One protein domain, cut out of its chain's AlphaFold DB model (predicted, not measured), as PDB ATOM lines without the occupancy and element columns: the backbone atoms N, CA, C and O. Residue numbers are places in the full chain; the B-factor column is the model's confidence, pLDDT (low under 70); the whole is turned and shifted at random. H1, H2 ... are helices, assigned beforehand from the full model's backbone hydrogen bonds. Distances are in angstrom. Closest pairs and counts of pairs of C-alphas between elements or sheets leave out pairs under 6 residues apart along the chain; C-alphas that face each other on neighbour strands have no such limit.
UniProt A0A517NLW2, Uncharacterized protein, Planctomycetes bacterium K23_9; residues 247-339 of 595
ATOM      1  N   SER A 247     151.867 135.383 160.066       69.25
ATOM      2  CA  SER A 247     152.321 136.352 161.078       69.25
ATOM      3  C   SER A 247     152.152 135.814 162.499       69.25
ATOM      4  O   SER A 247     153.021 136.019 163.343       69.25
ATOM      5  N   VAL A 248     151.078 135.062 162.751       70.00
ATOM      6  CA  VAL A 248     150.863 134.366 164.031       70.00
ATOM      7  C   VAL A 248     151.928 133.280 164.240       70.00
ATOM      8  O   VAL A 248     152.481 133.143 165.330       70.00
ATOM      9  N   LEU A 249     152.267 132.532 163.184       69.38
ATOM     10  CA  LEU A 249     153.319 131.510 163.228       69.38
ATOM     11  C   LEU A 249     154.717 132.113 163.435       69.38
ATOM     12  O   LEU A 249     155.502 131.582 164.221       69.38
ATOM     13  N   GLN A 250     155.014 133.243 162.790       72.81
ATOM     14  CA  GLN A 250     156.260 133.983 162.986       72.81
ATOM     15  C   GLN A 250     156.421 134.460 164.436       72.81
ATOM     16  O   GLN A 250     157.494 134.280 165.012       72.81
ATOM     17  N   ALA A 251     155.367 135.026 165.033       73.19
ATOM     18  CA  ALA A 251     155.386 135.466 166.428       73.19
ATOM     19  C   ALA A 251     155.662 134.295 167.390       73.19
ATOM     20  O   ALA A 251     156.517 134.399 168.273       73.19
ATOM     21  N   ARG A 252     155.024 133.137 167.159       73.06
ATOM     22  CA  ARG A 252     155.268 131.910 167.939       73.06
ATOM     23  C   ARG A 252     156.712 131.411 167.831       73.06
ATOM     24  O   ARG A 252     157.303 131.054 168.846       73.06
ATOM     25  N   GLU A 253     157.298 131.392 166.634       74.19
ATOM     26  CA  GLU A 253     158.703 131.001 166.416       74.19
ATOM     27  C   GLU A 253     159.686 131.926 167.141       74.19
ATOM     28  O   GLU A 253     160.593 131.452 167.825       74.19
ATOM     29  N   GLN A 254     159.483 133.240 167.038       78.25
ATOM     30  CA  GLN A 254     160.333 134.226 167.706       78.25
ATOM     31  C   GLN A 254     160.281 134.072 169.230       78.25
ATOM     32  O   GLN A 254     161.319 134.113 169.890       78.25
ATOM     33  N   GLN A 255     159.098 133.809 169.791       76.88
ATOM     34  CA  GLN A 255     158.968 133.535 171.220       76.88
ATOM     35  C   GLN A 255     159.649 132.224 171.628       76.88
ATOM     36  O   GLN A 255     160.349 132.204 172.639       76.88
ATOM     37  N   ARG A 256     159.527 131.147 170.839       78.31
ATOM     38  CA  ARG A 256     160.245 129.889 171.111       78.31
ATOM     39  C   ARG A 256     161.757 130.092 171.133       78.31
ATOM     40  O   ARG A 256     162.400 129.641 172.075       78.31
ATOM     41  N   ALA A 257     162.308 130.799 170.147       79.94
ATOM     42  CA  ALA A 257     163.734 131.113 170.101       79.94
ATOM     43  C   ALA A 257     164.177 131.927 171.329       79.94
ATOM     44  O   ALA A 257     165.153 131.568 171.980       79.94
ATOM     45  N   SER A 258     163.406 132.950 171.714       81.56
ATOM     46  CA  SER A 258     163.713 133.752 172.906       81.56
ATOM     47  C   SER A 258     163.707 132.944 174.210       81.56
ATOM     48  O   SER A 258     164.529 133.202 175.085       81.56
ATOM     49  N   LEU A 259     162.824 131.943 174.332       83.44
ATOM     50  CA  LEU A 259     162.798 131.042 175.485       83.44
ATOM     51  C   LEU A 259     164.019 130.126 175.512       83.44
ATOM     52  O   LEU A 259     164.636 129.980 176.563       83.44
ATOM     53  N   VAL A 260     164.380 129.534 174.371       83.62
ATOM     54  CA  VAL A 260     165.578 128.688 174.258       83.62
ATOM     55  C   VAL A 260     166.826 129.479 174.654       83.62
ATOM     56  O   VAL A 260     167.603 128.999 175.475       83.62
ATOM     57  N   ASP A 261     166.977 130.710 174.162       85.38
ATOM     58  CA  ASP A 261     168.106 131.578 174.512       85.38
ATOM     59  C   ASP A 261     168.110 131.967 175.997       85.38
ATOM     60  O   ASP A 261     169.160 131.963 176.644       85.38
ATOM     61  N   ALA A 262     166.947 132.305 176.564       86.38
ATOM     62  CA  ALA A 262     166.828 132.651 177.979       86.38
ATOM     63  C   ALA A 262     167.189 131.463 178.885       86.38
ATOM     64  O   ALA A 262     167.952 131.622 179.841       86.38
ATOM     65  N   TYR A 263     166.688 130.268 178.566       85.44
ATOM     66  CA  TYR A 263     167.004 129.046 179.302       85.44
ATOM     67  C   TYR A 263     168.465 128.633 179.136       85.44
ATOM     68  O   TYR A 263     169.090 128.268 180.129       85.44
ATOM     69  N   GLY A 264     169.029 128.752 177.932       84.25
ATOM     70  CA  GLY A 264     170.450 128.502 177.680       84.25
ATOM     71  C   GLY A 264     171.344 129.367 178.568       84.25
ATOM     72  O   GLY A 264     172.175 128.838 179.299       84.25
ATOM     73  N   LYS A 265     171.092 130.683 178.623       88.31
ATOM     74  CA  LYS A 265     171.851 131.611 179.483       88.31
ATOM     75  C   LYS A 265     171.762 131.258 180.967       88.31
ATOM     76  O   LYS A 265     172.772 131.273 181.661       88.31
ATOM     77  N   LEU A 266     170.564 130.936 181.459       86.69
ATOM     78  CA  LEU A 266     170.375 130.538 182.856       86.69
ATOM     79  C   LEU A 266     171.106 129.230 183.178       86.69
ATOM     80  O   LEU A 266     171.682 129.101 184.258       86.69
ATOM     81  N   TYR A 267     171.098 128.273 182.249       83.81
ATOM     82  CA  TYR A 267     171.809 127.010 182.406       83.81
ATOM     83  C   TYR A 267     173.331 127.205 182.401       83.81
ATOM     84  O   TYR A 267     174.014 126.654 183.262       83.81
ATOM     85  N   ASP A 268     173.853 128.044 181.506       83.88
ATOM     86  CA  ASP A 268     175.277 128.377 181.443       83.88
ATOM     87  C   ASP A 268     175.759 129.073 182.718       83.88
ATOM     88  O   ASP A 268     176.796 128.700 183.265       83.88
ATOM     89  N   SER A 269     174.998 130.044 183.236       84.12
ATOM     90  CA  SER A 269     175.315 130.703 184.511       84.12
ATOM     91  C   SER A 269     175.298 129.723 185.684       84.12
ATOM     92  O   SER A 269     176.153 129.798 186.564       84.12
ATOM     93  N   TYR A 270     174.364 128.766 185.701       82.31
ATOM     94  CA  TYR A 270     174.371 127.699 186.704       82.31
ATOM     95  C   TYR A 270     175.626 126.828 186.587       82.31
ATOM     96  O   TYR A 270     176.291 126.553 187.583       82.31
ATOM     97  N   TRP A 271     175.976 126.418 185.369       77.75
ATOM     98  CA  TRP A 271     177.113 125.539 185.121       77.75
ATOM     99  C   TRP A 271     178.458 126.183 185.462       77.75
ATOM    100  O   TRP A 271     179.338 125.528 186.017       77.75
ATOM    101  N   LYS A 272     178.596 127.483 185.190       80.94
ATOM    102  CA  LYS A 272     179.752 128.300 185.585       80.94
ATOM    103  C   LYS A 272     179.811 128.581 187.092       80.94
ATOM    104  O   LYS A 272     180.789 129.152 187.558       80.94
ATOM    105  N   GLY A 273     178.784 128.187 187.850       79.25
ATOM    106  CA  GLY A 273     178.684 128.421 189.291       79.25
ATOM    107  C   GLY A 273     178.291 129.852 189.674       79.25
ATOM    108  O   GLY A 273     178.380 130.203 190.845       79.25
ATOM    109  N   GLU A 274     177.849 130.676 188.718       85.94
ATOM    110  CA  GLU A 274     177.438 132.072 188.945       85.94
ATOM    111  C   GLU A 274     176.111 132.163 189.710       85.94
ATOM    112  O   GLU A 274     175.875 133.120 190.445       85.94
ATOM    113  N   ILE A 275     175.238 131.166 189.538       83.81
ATOM    114  CA  ILE A 275     173.964 131.055 190.251       83.81
ATOM    115  C   ILE A 275     173.794 129.657 190.837       83.81
ATOM    116  O   ILE A 275     174.244 128.657 190.274       83.81
ATOM    117  N   SER A 276     173.095 129.570 191.968       75.31
ATOM    118  CA  SER A 276     172.776 128.274 192.572       75.31
ATOM    119  C   SER A 276     171.763 127.493 191.727       75.31
ATOM    120  O   SER A 276     170.962 128.063 190.985       75.31
ATOM    121  N   ARG A 277     171.738 126.165 191.887       73.06
ATOM    122  CA  ARG A 277     170.756 125.283 191.229       73.06
ATOM    123  C   ARG A 277     169.311 125.715 191.497       73.06
ATOM    124  O   ARG A 277     168.506 125.767 190.574       73.06
ATOM    125  N   ILE A 278     168.998 126.028 192.757       72.50
ATOM    126  CA  ILE A 278     167.656 126.449 193.190       72.50
ATOM    127  C   ILE A 278     167.280 127.773 192.525       72.50
ATOM    128  O   ILE A 278     166.173 127.932 192.016       72.50
ATOM    129  N   GLU A 279     168.218 128.715 192.478       78.00
ATOM    130  CA  GLU A 279     167.997 130.009 191.848       78.00
ATOM    131  C   GLU A 279     167.818 129.901 190.328       78.00
ATOM    132  O   GLU A 279     166.967 130.589 189.769       78.00
ATOM    133  N   CYS A 280     168.562 129.008 189.672       78.44
ATOM    134  CA  CYS A 280     168.407 128.715 188.251       78.44
ATOM    135  C   CYS A 280     167.008 128.161 187.936       78.44
ATOM    136  O   CYS A 280     166.322 128.708 187.075       78.44
ATOM    137  N   MET A 281     166.546 127.145 188.679       74.75
ATOM    138  CA  MET A 281     165.211 126.553 188.485       74.75
ATOM    139  C   MET A 281     164.099 127.591 188.662       74.75
ATOM    140  O   MET A 281     163.230 127.720 187.799       74.75
ATOM    141  N   ARG A 282     164.183 128.402 189.724       80.88
ATOM    142  CA  ARG A 282     163.230 129.486 189.982       80.88
ATOM    143  C   ARG A 282     163.203 130.506 188.841       80.88
ATOM    144  O   ARG A 282     162.138 130.822 188.321       80.88
ATOM    145  N   LYS A 283     164.373 130.982 188.400       84.56
ATOM    146  CA  LYS A 283     164.478 131.945 187.292       84.56
ATOM    147  C   LYS A 283     163.948 131.374 185.975       84.56
ATOM    148  O   LYS A 283     163.362 132.125 185.205       84.56
ATOM    149  N   MET A 284     164.114 130.074 185.718       82.06
ATOM    150  CA  MET A 284     163.559 129.418 184.529       82.06
ATOM    151  C   MET A 284     162.022 129.322 184.572       82.06
ATOM    152  O   MET A 284     161.370 129.543 183.551       82.06
ATOM    153  N   GLN A 285     161.430 129.052 185.739       77.31
ATOM    154  CA  GLN A 285     159.970 129.052 185.925       77.31
ATOM    155  C   GLN A 285     159.356 130.456 185.788       77.31
ATOM    156  O   GLN A 285     158.241 130.598 185.289       77.31
ATOM    157  N   GLU A 286     160.088 131.504 186.176       83.88
ATOM    158  CA  GLU A 286     159.645 132.904 186.094       83.88
ATOM    159  C   GLU A 286     159.676 133.488 184.659       83.88
ATOM    160  O   GLU A 286     159.125 134.570 184.424       83.88
ATOM    161  N   VAL A 287     160.282 132.801 183.676       82.69
ATOM    162  CA  VAL A 287     160.375 133.301 182.292       82.69
ATOM    163  C   VAL A 287     158.987 133.365 181.643       82.69
ATOM    164  O   VAL A 287     158.344 132.353 181.354       82.69
ATOM    165  N   LYS A 288     158.518 134.587 181.370       75.25
ATOM    166  CA  LYS A 288     157.212 134.840 180.750       75.25
ATOM    167  C   LYS A 288     157.250 134.612 179.234       75.25
ATOM    168  O   LYS A 288     158.200 134.997 178.562       75.25
ATOM    169  N   SER A 289     156.157 134.084 178.683       69.50
ATOM    170  CA  SER A 289     155.836 134.189 177.252       69.50
ATOM    171  C   SER A 289     154.323 134.337 177.072       69.50
ATOM    172  O   SER A 289     153.562 133.758 177.854       69.50
ATOM    173  N   ALA A 290     153.908 135.146 176.095       62.78
ATOM    174  CA  ALA A 290     152.511 135.534 175.901       62.78
ATOM    175  C   ALA A 290     151.718 134.528 175.046       62.78
ATOM    176  O   ALA A 290     150.555 134.288 175.346       62.78
ATOM    177  N   ASP A 291     152.351 133.887 174.052       65.12
ATOM    178  CA  ASP A 291     151.645 133.061 173.054       65.12
ATOM    179  C   ASP A 291     151.895 131.549 173.190       65.12
ATOM    180  O   ASP A 291     151.421 130.768 172.358       65.12
ATOM    181  N   LEU A 292     152.649 131.120 174.210       65.56
ATOM    182  CA  LEU A 292     152.882 129.702 174.501       65.56
ATOM    183  C   LEU A 292     152.196 129.323 175.810       65.56
ATOM    184  O   LEU A 292     152.388 129.974 176.845       65.56
ATOM    185  N   ASP A 293     151.428 128.239 175.751       70.62
ATOM    186  CA  ASP A 293     150.850 127.611 176.932       70.62
ATOM    187  C   ASP A 293     151.950 127.058 177.868       70.62
ATOM    188  O   ASP A 293     153.134 126.954 177.519       70.62
ATOM    189  N   LEU A 294     151.560 126.734 179.102       70.06
ATOM    190  CA  LEU A 294     152.480 126.220 180.118       70.06
ATOM    191  C   LEU A 294     153.135 124.903 179.670       70.06
ATOM    192  O   LEU A 294     154.341 124.731 179.815       70.06
ATOM    193  N   THR A 295     152.364 124.006 179.062       68.81
ATOM    194  CA  THR A 295     152.798 122.701 178.541       68.81
ATOM    195  C   THR A 295     153.952 122.836 177.538       68.81
ATOM    196  O   THR A 295     154.976 122.159 177.651       68.81
ATOM    197  N   GLN A 296     153.834 123.756 176.584       69.88
ATOM    198  CA  GLN A 296     154.836 124.052 175.565       69.88
ATOM    199  C   GLN A 296     156.082 124.682 176.177       69.88
ATOM    200  O   GLN A 296     157.191 124.305 175.800       69.88
ATOM    201  N   LYS A 297     155.933 125.591 177.150       74.25
ATOM    202  CA  LYS A 297     157.075 126.154 177.892       74.25
ATOM    203  C   LYS A 297     157.860 125.066 178.611       74.25
ATOM    204  O   LYS A 297     159.079 124.989 178.463       74.25
ATOM    205  N   ARG A 298     157.155 124.185 179.328       74.19
ATOM    206  CA  ARG A 298     157.757 123.041 180.017       74.19
ATOM    207  C   ARG A 298     158.502 122.140 179.030       74.19
ATOM    208  O   ARG A 298     159.671 121.843 179.254       74.19
ATOM    209  N   ALA A 299     157.889 121.785 177.901       70.62
ATOM    210  CA  ALA A 299     158.530 120.993 176.846       70.62
ATOM    211  C   ALA A 299     159.805 121.641 176.285       70.62
ATOM    212  O   ALA A 299     160.836 120.972 176.183       70.62
ATOM    213  N   ILE A 300     159.765 122.940 175.977       76.19
ATOM    214  CA  ILE A 300     160.924 123.688 175.471       76.19
ATOM    215  C   ILE A 300     162.050 123.705 176.505       76.19
ATOM    216  O   ILE A 300     163.203 123.465 176.147       76.19
ATOM    217  N   MET A 301     161.733 123.935 177.781       78.38
ATOM    218  CA  MET A 301     162.729 123.922 178.849       78.38
ATOM    219  C   MET A 301     163.416 122.558 178.966       78.38
ATOM    220  O   MET A 301     164.640 122.480 178.888       78.38
ATOM    221  N   ILE A 302     162.647 121.470 179.085       75.62
ATOM    222  CA  ILE A 302     163.193 120.109 179.207       75.62
ATOM    223  C   ILE A 302     164.041 119.732 177.986       75.62
ATOM    224  O   ILE A 302     165.131 119.176 178.136       75.62
ATOM    225  N   TRP A 303     163.580 120.057 176.777       79.06
ATOM    226  CA  TRP A 303     164.334 119.792 175.553       79.06
ATOM    227  C   TRP A 303     165.657 120.568 175.509       79.06
ATOM    228  O   TRP A 303     166.698 119.986 175.200       79.06
ATOM    229  N   THR A 304     165.632 121.852 175.879       77.25
ATOM    230  CA  THR A 304     166.829 122.707 175.912       77.25
ATOM    231  C   THR A 304     167.848 122.162 176.908       77.25
ATOM    232  O   THR A 304     169.009 121.975 176.555       77.25
ATOM    233  N   LEU A 305     167.413 121.791 178.117       77.75
ATOM    234  CA  LEU A 305     168.283 121.190 179.133       77.75
ATOM    235  C   LEU A 305     168.917 119.876 178.661       77.75
ATOM    236  O   LEU A 305     170.112 119.666 178.864       77.75
ATOM    237  N   ARG A 306     168.150 118.998 177.998       77.25
ATOM    238  CA  ARG A 306     168.681 117.746 177.427       77.25
ATOM    239  C   ARG A 306     169.759 118.011 176.383       77.25
ATOM    240  O   ARG A 306     170.800 117.354 176.410       77.25
ATOM    241  N   LYS A 307     169.515 118.972 175.488       77.88
ATOM    242  CA  LYS A 307     170.467 119.365 174.446       77.88
ATOM    243  C   LYS A 307     171.766 119.900 175.059       77.88
ATOM    244  O   LYS A 307     172.831 119.379 174.741       77.88
ATOM    245  N   MET A 308     171.667 120.839 175.999       79.00
ATOM    246  CA  MET A 308     172.829 121.423 176.679       79.00
ATOM    247  C   MET A 308     173.634 120.372 177.457       79.00
ATOM    248  O   MET A 308     174.861 120.369 177.421       79.00
ATOM    249  N   ARG A 309     172.969 119.411 178.116       75.12
ATOM    250  CA  ARG A 309     173.651 118.288 178.784       75.12
ATOM    251  C   ARG A 309     174.480 117.448 177.812       75.12
ATOM    252  O   ARG A 309     175.591 117.052 178.155       75.12
ATOM    253  N   ALA A 310     173.934 117.152 176.634       73.56
ATOM    254  CA  ALA A 310     174.628 116.371 175.615       73.56
ATOM    255  C   ALA A 310     175.843 117.128 175.051       73.56
ATOM    256  O   ALA A 310     176.908 116.536 174.885       73.56
ATOM    257  N   GLU A 311     175.701 118.434 174.814       79.44
ATOM    258  CA  GLU A 311     176.792 119.311 174.369       79.44
ATOM    259  C   GLU A 311     177.906 119.399 175.424       79.44
ATOM    260  O   GLU A 311     179.068 119.149 175.104       79.44
ATOM    261  N   ASN A 312     177.561 119.597 176.699       75.69
ATOM    262  CA  ASN A 312     178.529 119.627 177.801       75.69
ATOM    263  C   ASN A 312     179.237 118.281 178.014       75.69
ATOM    264  O   ASN A 312     180.434 118.238 178.310       75.69
ATOM    265  N   ALA A 313     178.514 117.163 177.892       71.81
ATOM    266  CA  ALA A 313     179.111 115.833 178.001       71.81
ATOM    267  C   ALA A 313     180.139 115.593 176.885       71.81
ATOM    268  O   ALA A 313     181.205 115.027 177.138       71.81
ATOM    269  N   LYS A 314     179.838 116.070 175.673       75.81
ATOM    270  CA  LYS A 314     180.749 116.021 174.531       75.81
ATOM    271  C   LYS A 314     181.989 116.888 174.764       75.81
ATOM    272  O   LYS A 314     183.098 116.386 174.622       75.81
ATOM    273  N   GLU A 315     181.823 118.133 175.206       78.31
ATOM    274  CA  GLU A 315     182.949 119.038 175.475       78.31
ATOM    275  C   GLU A 315     183.903 118.476 176.544       78.31
ATOM    276  O   GLU A 315     185.120 118.476 176.368       78.31
ATOM    277  N   LYS A 316     183.367 117.908 177.633       73.06
ATOM    278  CA  LYS A 316     184.180 117.251 178.670       73.06
ATOM    279  C   LYS A 316     184.959 116.048 178.141       73.06
ATOM    280  O   LYS A 316     186.092 115.817 178.568       73.06
ATOM    281  N   LEU A 317     184.361 115.262 177.248       70.06
ATOM    282  CA  LEU A 317     185.052 114.151 176.600       70.06
ATOM    283  C   LEU A 317     186.219 114.670 175.750       70.06
ATOM    284  O   LEU A 317     187.330 114.152 175.865       70.06
ATOM    285  N   ASP A 318     185.994 115.731 174.977       75.62
ATOM    286  CA  ASP A 318     187.018 116.356 174.137       75.62
ATOM    287  C   ASP A 318     188.172 116.932 174.981       75.62
ATOM    288  O   ASP A 318     189.346 116.692 174.677       75.62
ATOM    289  N   GLN A 319     187.868 117.593 176.104       75.75
ATOM    290  CA  GLN A 319     188.868 118.080 177.066       75.75
ATOM    291  C   GLN A 319     189.702 116.936 177.664       75.75
ATOM    292  O   GLN A 319     190.927 117.039 177.752       75.75
ATOM    293  N   ARG A 320     189.069 115.814 178.035       67.75
ATOM    294  CA  ARG A 320     189.772 114.616 178.534       67.75
ATOM    295  C   ARG A 320     190.693 114.016 177.476       67.75
ATOM    296  O   ARG A 320     191.827 113.659 177.789       67.75
ATOM    297  N   ILE A 321     190.233 113.929 176.229       67.56
ATOM    298  CA  ILE A 321     191.052 113.456 175.107       67.56
ATOM    299  C   ILE A 321     192.272 114.368 174.923       67.56
ATOM    300  O   ILE A 321     193.388 113.868 174.784       67.56
ATOM    301  N   ALA A 322     192.093 115.691 174.974       73.25
ATOM    302  CA  ALA A 322     193.187 116.654 174.860       73.25
ATOM    303  C   ALA A 322     194.196 116.547 176.019       73.25
ATOM    304  O   ALA A 322     195.401 116.473 175.780       73.25
ATOM    305  N   ALA A 323     193.722 116.453 177.264       71.19
ATOM    306  CA  ALA A 323     194.582 116.279 178.436       71.19
ATOM    307  C   ALA A 323     195.388 114.971 178.374       71.19
ATOM    308  O   ALA A 323     196.586 114.957 178.663       71.19
ATOM    309  N   ASN A 324     194.763 113.878 177.929       64.69
ATOM    310  CA  ASN A 324     195.444 112.597 177.743       64.69
ATOM    311  C   ASN A 324     196.508 112.664 176.638       64.69
ATOM    312  O   ASN A 324     197.573 112.063 176.783       64.69
ATOM    313  N   ARG A 325     196.281 113.430 175.562       71.19
ATOM    314  CA  ARG A 325     197.299 113.677 174.523       71.19
ATOM    315  C   ARG A 325     198.524 114.415 175.069       71.19
ATOM    316  O   ARG A 325     199.645 114.040 174.751       71.19
ATOM    317  N   ILE A 326     198.330 115.412 175.932       72.06
ATOM    318  CA  ILE A 326     199.440 116.146 176.566       72.06
ATOM    319  C   ILE A 326     200.223 115.227 177.513       72.06
ATOM    320  O   ILE A 326     201.449 115.177 177.449       72.06
ATOM    321  N   LYS A 327     199.526 114.447 178.352       66.31
ATOM    322  CA  LYS A 327     200.163 113.481 179.265       66.31
ATOM    323  C   LYS A 327     200.974 112.424 178.516       66.31
ATOM    324  O   LYS A 327     202.083 112.106 178.925       66.31
ATOM    325  N   THR A 328     200.437 111.900 177.415       60.12
ATOM    326  CA  THR A 328     201.138 110.904 176.590       60.12
ATOM    327  C   THR A 328     202.362 111.488 175.884       60.12
ATOM    328  O   THR A 328     203.395 110.824 175.862       60.12
ATOM    329  N   ALA A 329     202.302 112.729 175.393       64.69
ATOM    330  CA  ALA A 329     203.462 113.419 174.821       64.69
ATOM    331  C   ALA A 329     204.571 113.679 175.863       64.69
ATOM    332  O   ALA A 329     205.736 113.389 175.609       64.69
ATOM    333  N   ALA A 330     204.213 114.129 177.069       63.19
ATOM    334  CA  ALA A 330     205.175 114.342 178.155       63.19
ATOM    335  C   ALA A 330     205.838 113.031 178.630       63.19
ATOM    336  O   ALA A 330     207.013 113.009 178.993       63.19
ATOM    337  N   LEU A 331     205.095 111.920 178.607       54.69
ATOM    338  CA  LEU A 331     205.621 110.595 178.941       54.69
ATOM    339  C   LEU A 331     206.594 110.094 177.861       54.69
ATOM    340  O   LEU A 331     207.613 109.498 178.205       54.69
ATOM    341  N   GLN A 332     206.332 110.392 176.580       55.03
ATOM    342  CA  GLN A 332     207.244 110.107 175.462       55.03
ATOM    343  C   GLN A 332     208.570 110.873 175.572       55.03
ATOM    344  O   GLN A 332     209.621 110.278 175.347       55.03
ATOM    345  N   GLU A 333     208.546 112.151 175.960       56.22
ATOM    346  CA  GLU A 333     209.779 112.927 176.184       56.22
ATOM    347  C   GLU A 333     210.623 112.354 177.332       56.22
ATOM    348  O   GLU A 333     211.838 112.237 177.187       56.22
ATOM    349  N   ARG A 334     209.993 111.917 178.433       53.47
ATOM    350  CA  ARG A 334     210.695 111.295 179.573       53.47
ATOM    351  C   ARG A 334     211.244 109.899 179.265       53.47
ATOM    352  O   ARG A 334     212.374 109.584 179.616       53.47
ATOM    353  N   THR A 335     210.487 109.053 178.565       49.78
ATOM    354  CA  THR A 335     210.978 107.708 178.191       49.78
ATOM    355  C   THR A 335     212.093 107.748 177.143       49.78
ATOM    356  O   THR A 335     212.910 106.832 177.095       49.78
ATOM    357  N   ALA A 336     212.172 108.811 176.336       50.56
ATOM    358  CA  ALA A 336     213.292 109.032 175.425       50.56
ATOM    359  C   ALA A 336     214.576 109.506 176.139       50.56
ATOM    360  O   ALA A 336     215.664 109.279 175.608       50.56
ATOM    361  N   SER A 337     214.473 110.129 177.323       51.72
ATOM    362  CA  SER A 337     215.625 110.589 178.114       51.72
ATOM    363  C   SER A 337     216.141 109.575 179.144       51.72
ATOM    364  O   SER A 337     217.333 109.605 179.442       51.72
ATOM    365  N   ASP A 338     215.290 108.662 179.638       45.72
ATOM    366  CA  ASP A 338     215.571 107.856 180.846       45.72
ATOM    367  C   ASP A 338     215.868 106.360 180.617       45.72
ATOM    368  O   ASP A 338     215.980 105.597 181.573       45.72
ATOM    369  N   LEU A 339     216.098 105.894 179.384       50.03
ATOM    370  CA  LEU A 339     216.752 104.586 179.209       50.03
ATOM    371  C   LEU A 339     218.222 104.709 179.645       50.03
ATOM    372  O   LEU A 339     219.078 105.126 178.864       50.03
TER     373      LEU A 339
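Overview. This is residues 247 to 339 of the 595 residues of an uncharacterized protein of Planctomycetes bacterium K23_9 (UniProt A0A517NLW2). One very long helix, H3, has a helical hairpin of H1 and H2 packed across its first part, and from there it runs on alone as a straight arm. H1 crosses H3 near residues 297 to 308, the short H2 folds back beside the later part of H1, and residues 313 to 339, of which 313 to 337 belong to H3, stick out free of this small body. The printed part has 93 residues, with three named helices in the order H1, H2, H3 and no named strand; the class is all helix. The whole is extended, with a radius of gyration of the C-alphas of 20.9 A and spans of 73 by 30 by 16 A, and the free arm makes much of the length.

Along the chain. H1 covers residues 247 to 271 and is 36.2 A from first to last C-alpha, beginning with C-alpha 247 at (152.321, 136.352, 161.078). A tight link of 5 residues leads to H2, residues 277 to 285, which is 12.6 A long. A short link of 8 residues then leads to H3, residues 294 to 337, which is 65.1 A long. H3 begins with C-alpha 294 at (152.480, 126.220, 180.118) and ends with C-alpha 337 at (215.625, 110.589, 178.114).

Arrangement. H1 and H2 form a helical hairpin and run opposite ways at a shallow tilt of 9 degrees. They touch, H1 with residues 263 to 270 alone, and their closest C-alphas, those of Leu 266 and Cys 280, are 6.0 A apart. H1 also touches H3, with residues 256 to 267 of H1 and residues 297 to 308 of H3 alone. Their closest C-alphas are those of Val 260 and Thr 304, 6.3 A apart, and the two helices run the same way at a steep tilt of 44 degrees. H2 and H3 are close but not clearly touching: their closest C-alphas, those of Met 284 and Met 301, are 7.9 A apart, and they run opposite ways at a steep tilt of 38 degrees. In H1, H2 and H3 every O i to N i+4 pair is within hydrogen-bond range.

Size, cuts and confidence. The C-alphas of Ser 247 and Leu 339, the two farthest apart, are 74.1 A from each other. Without residues 313 to 339, which stand free, the body has 66 residues and spans 39 by 23 by 17 A. The printed part has no cut, and neither link between the helices is long. The mean pLDDT of the printed part is 73.5; 24 residues are under 70, among them residues 289 to 292 and residues 327 to 339.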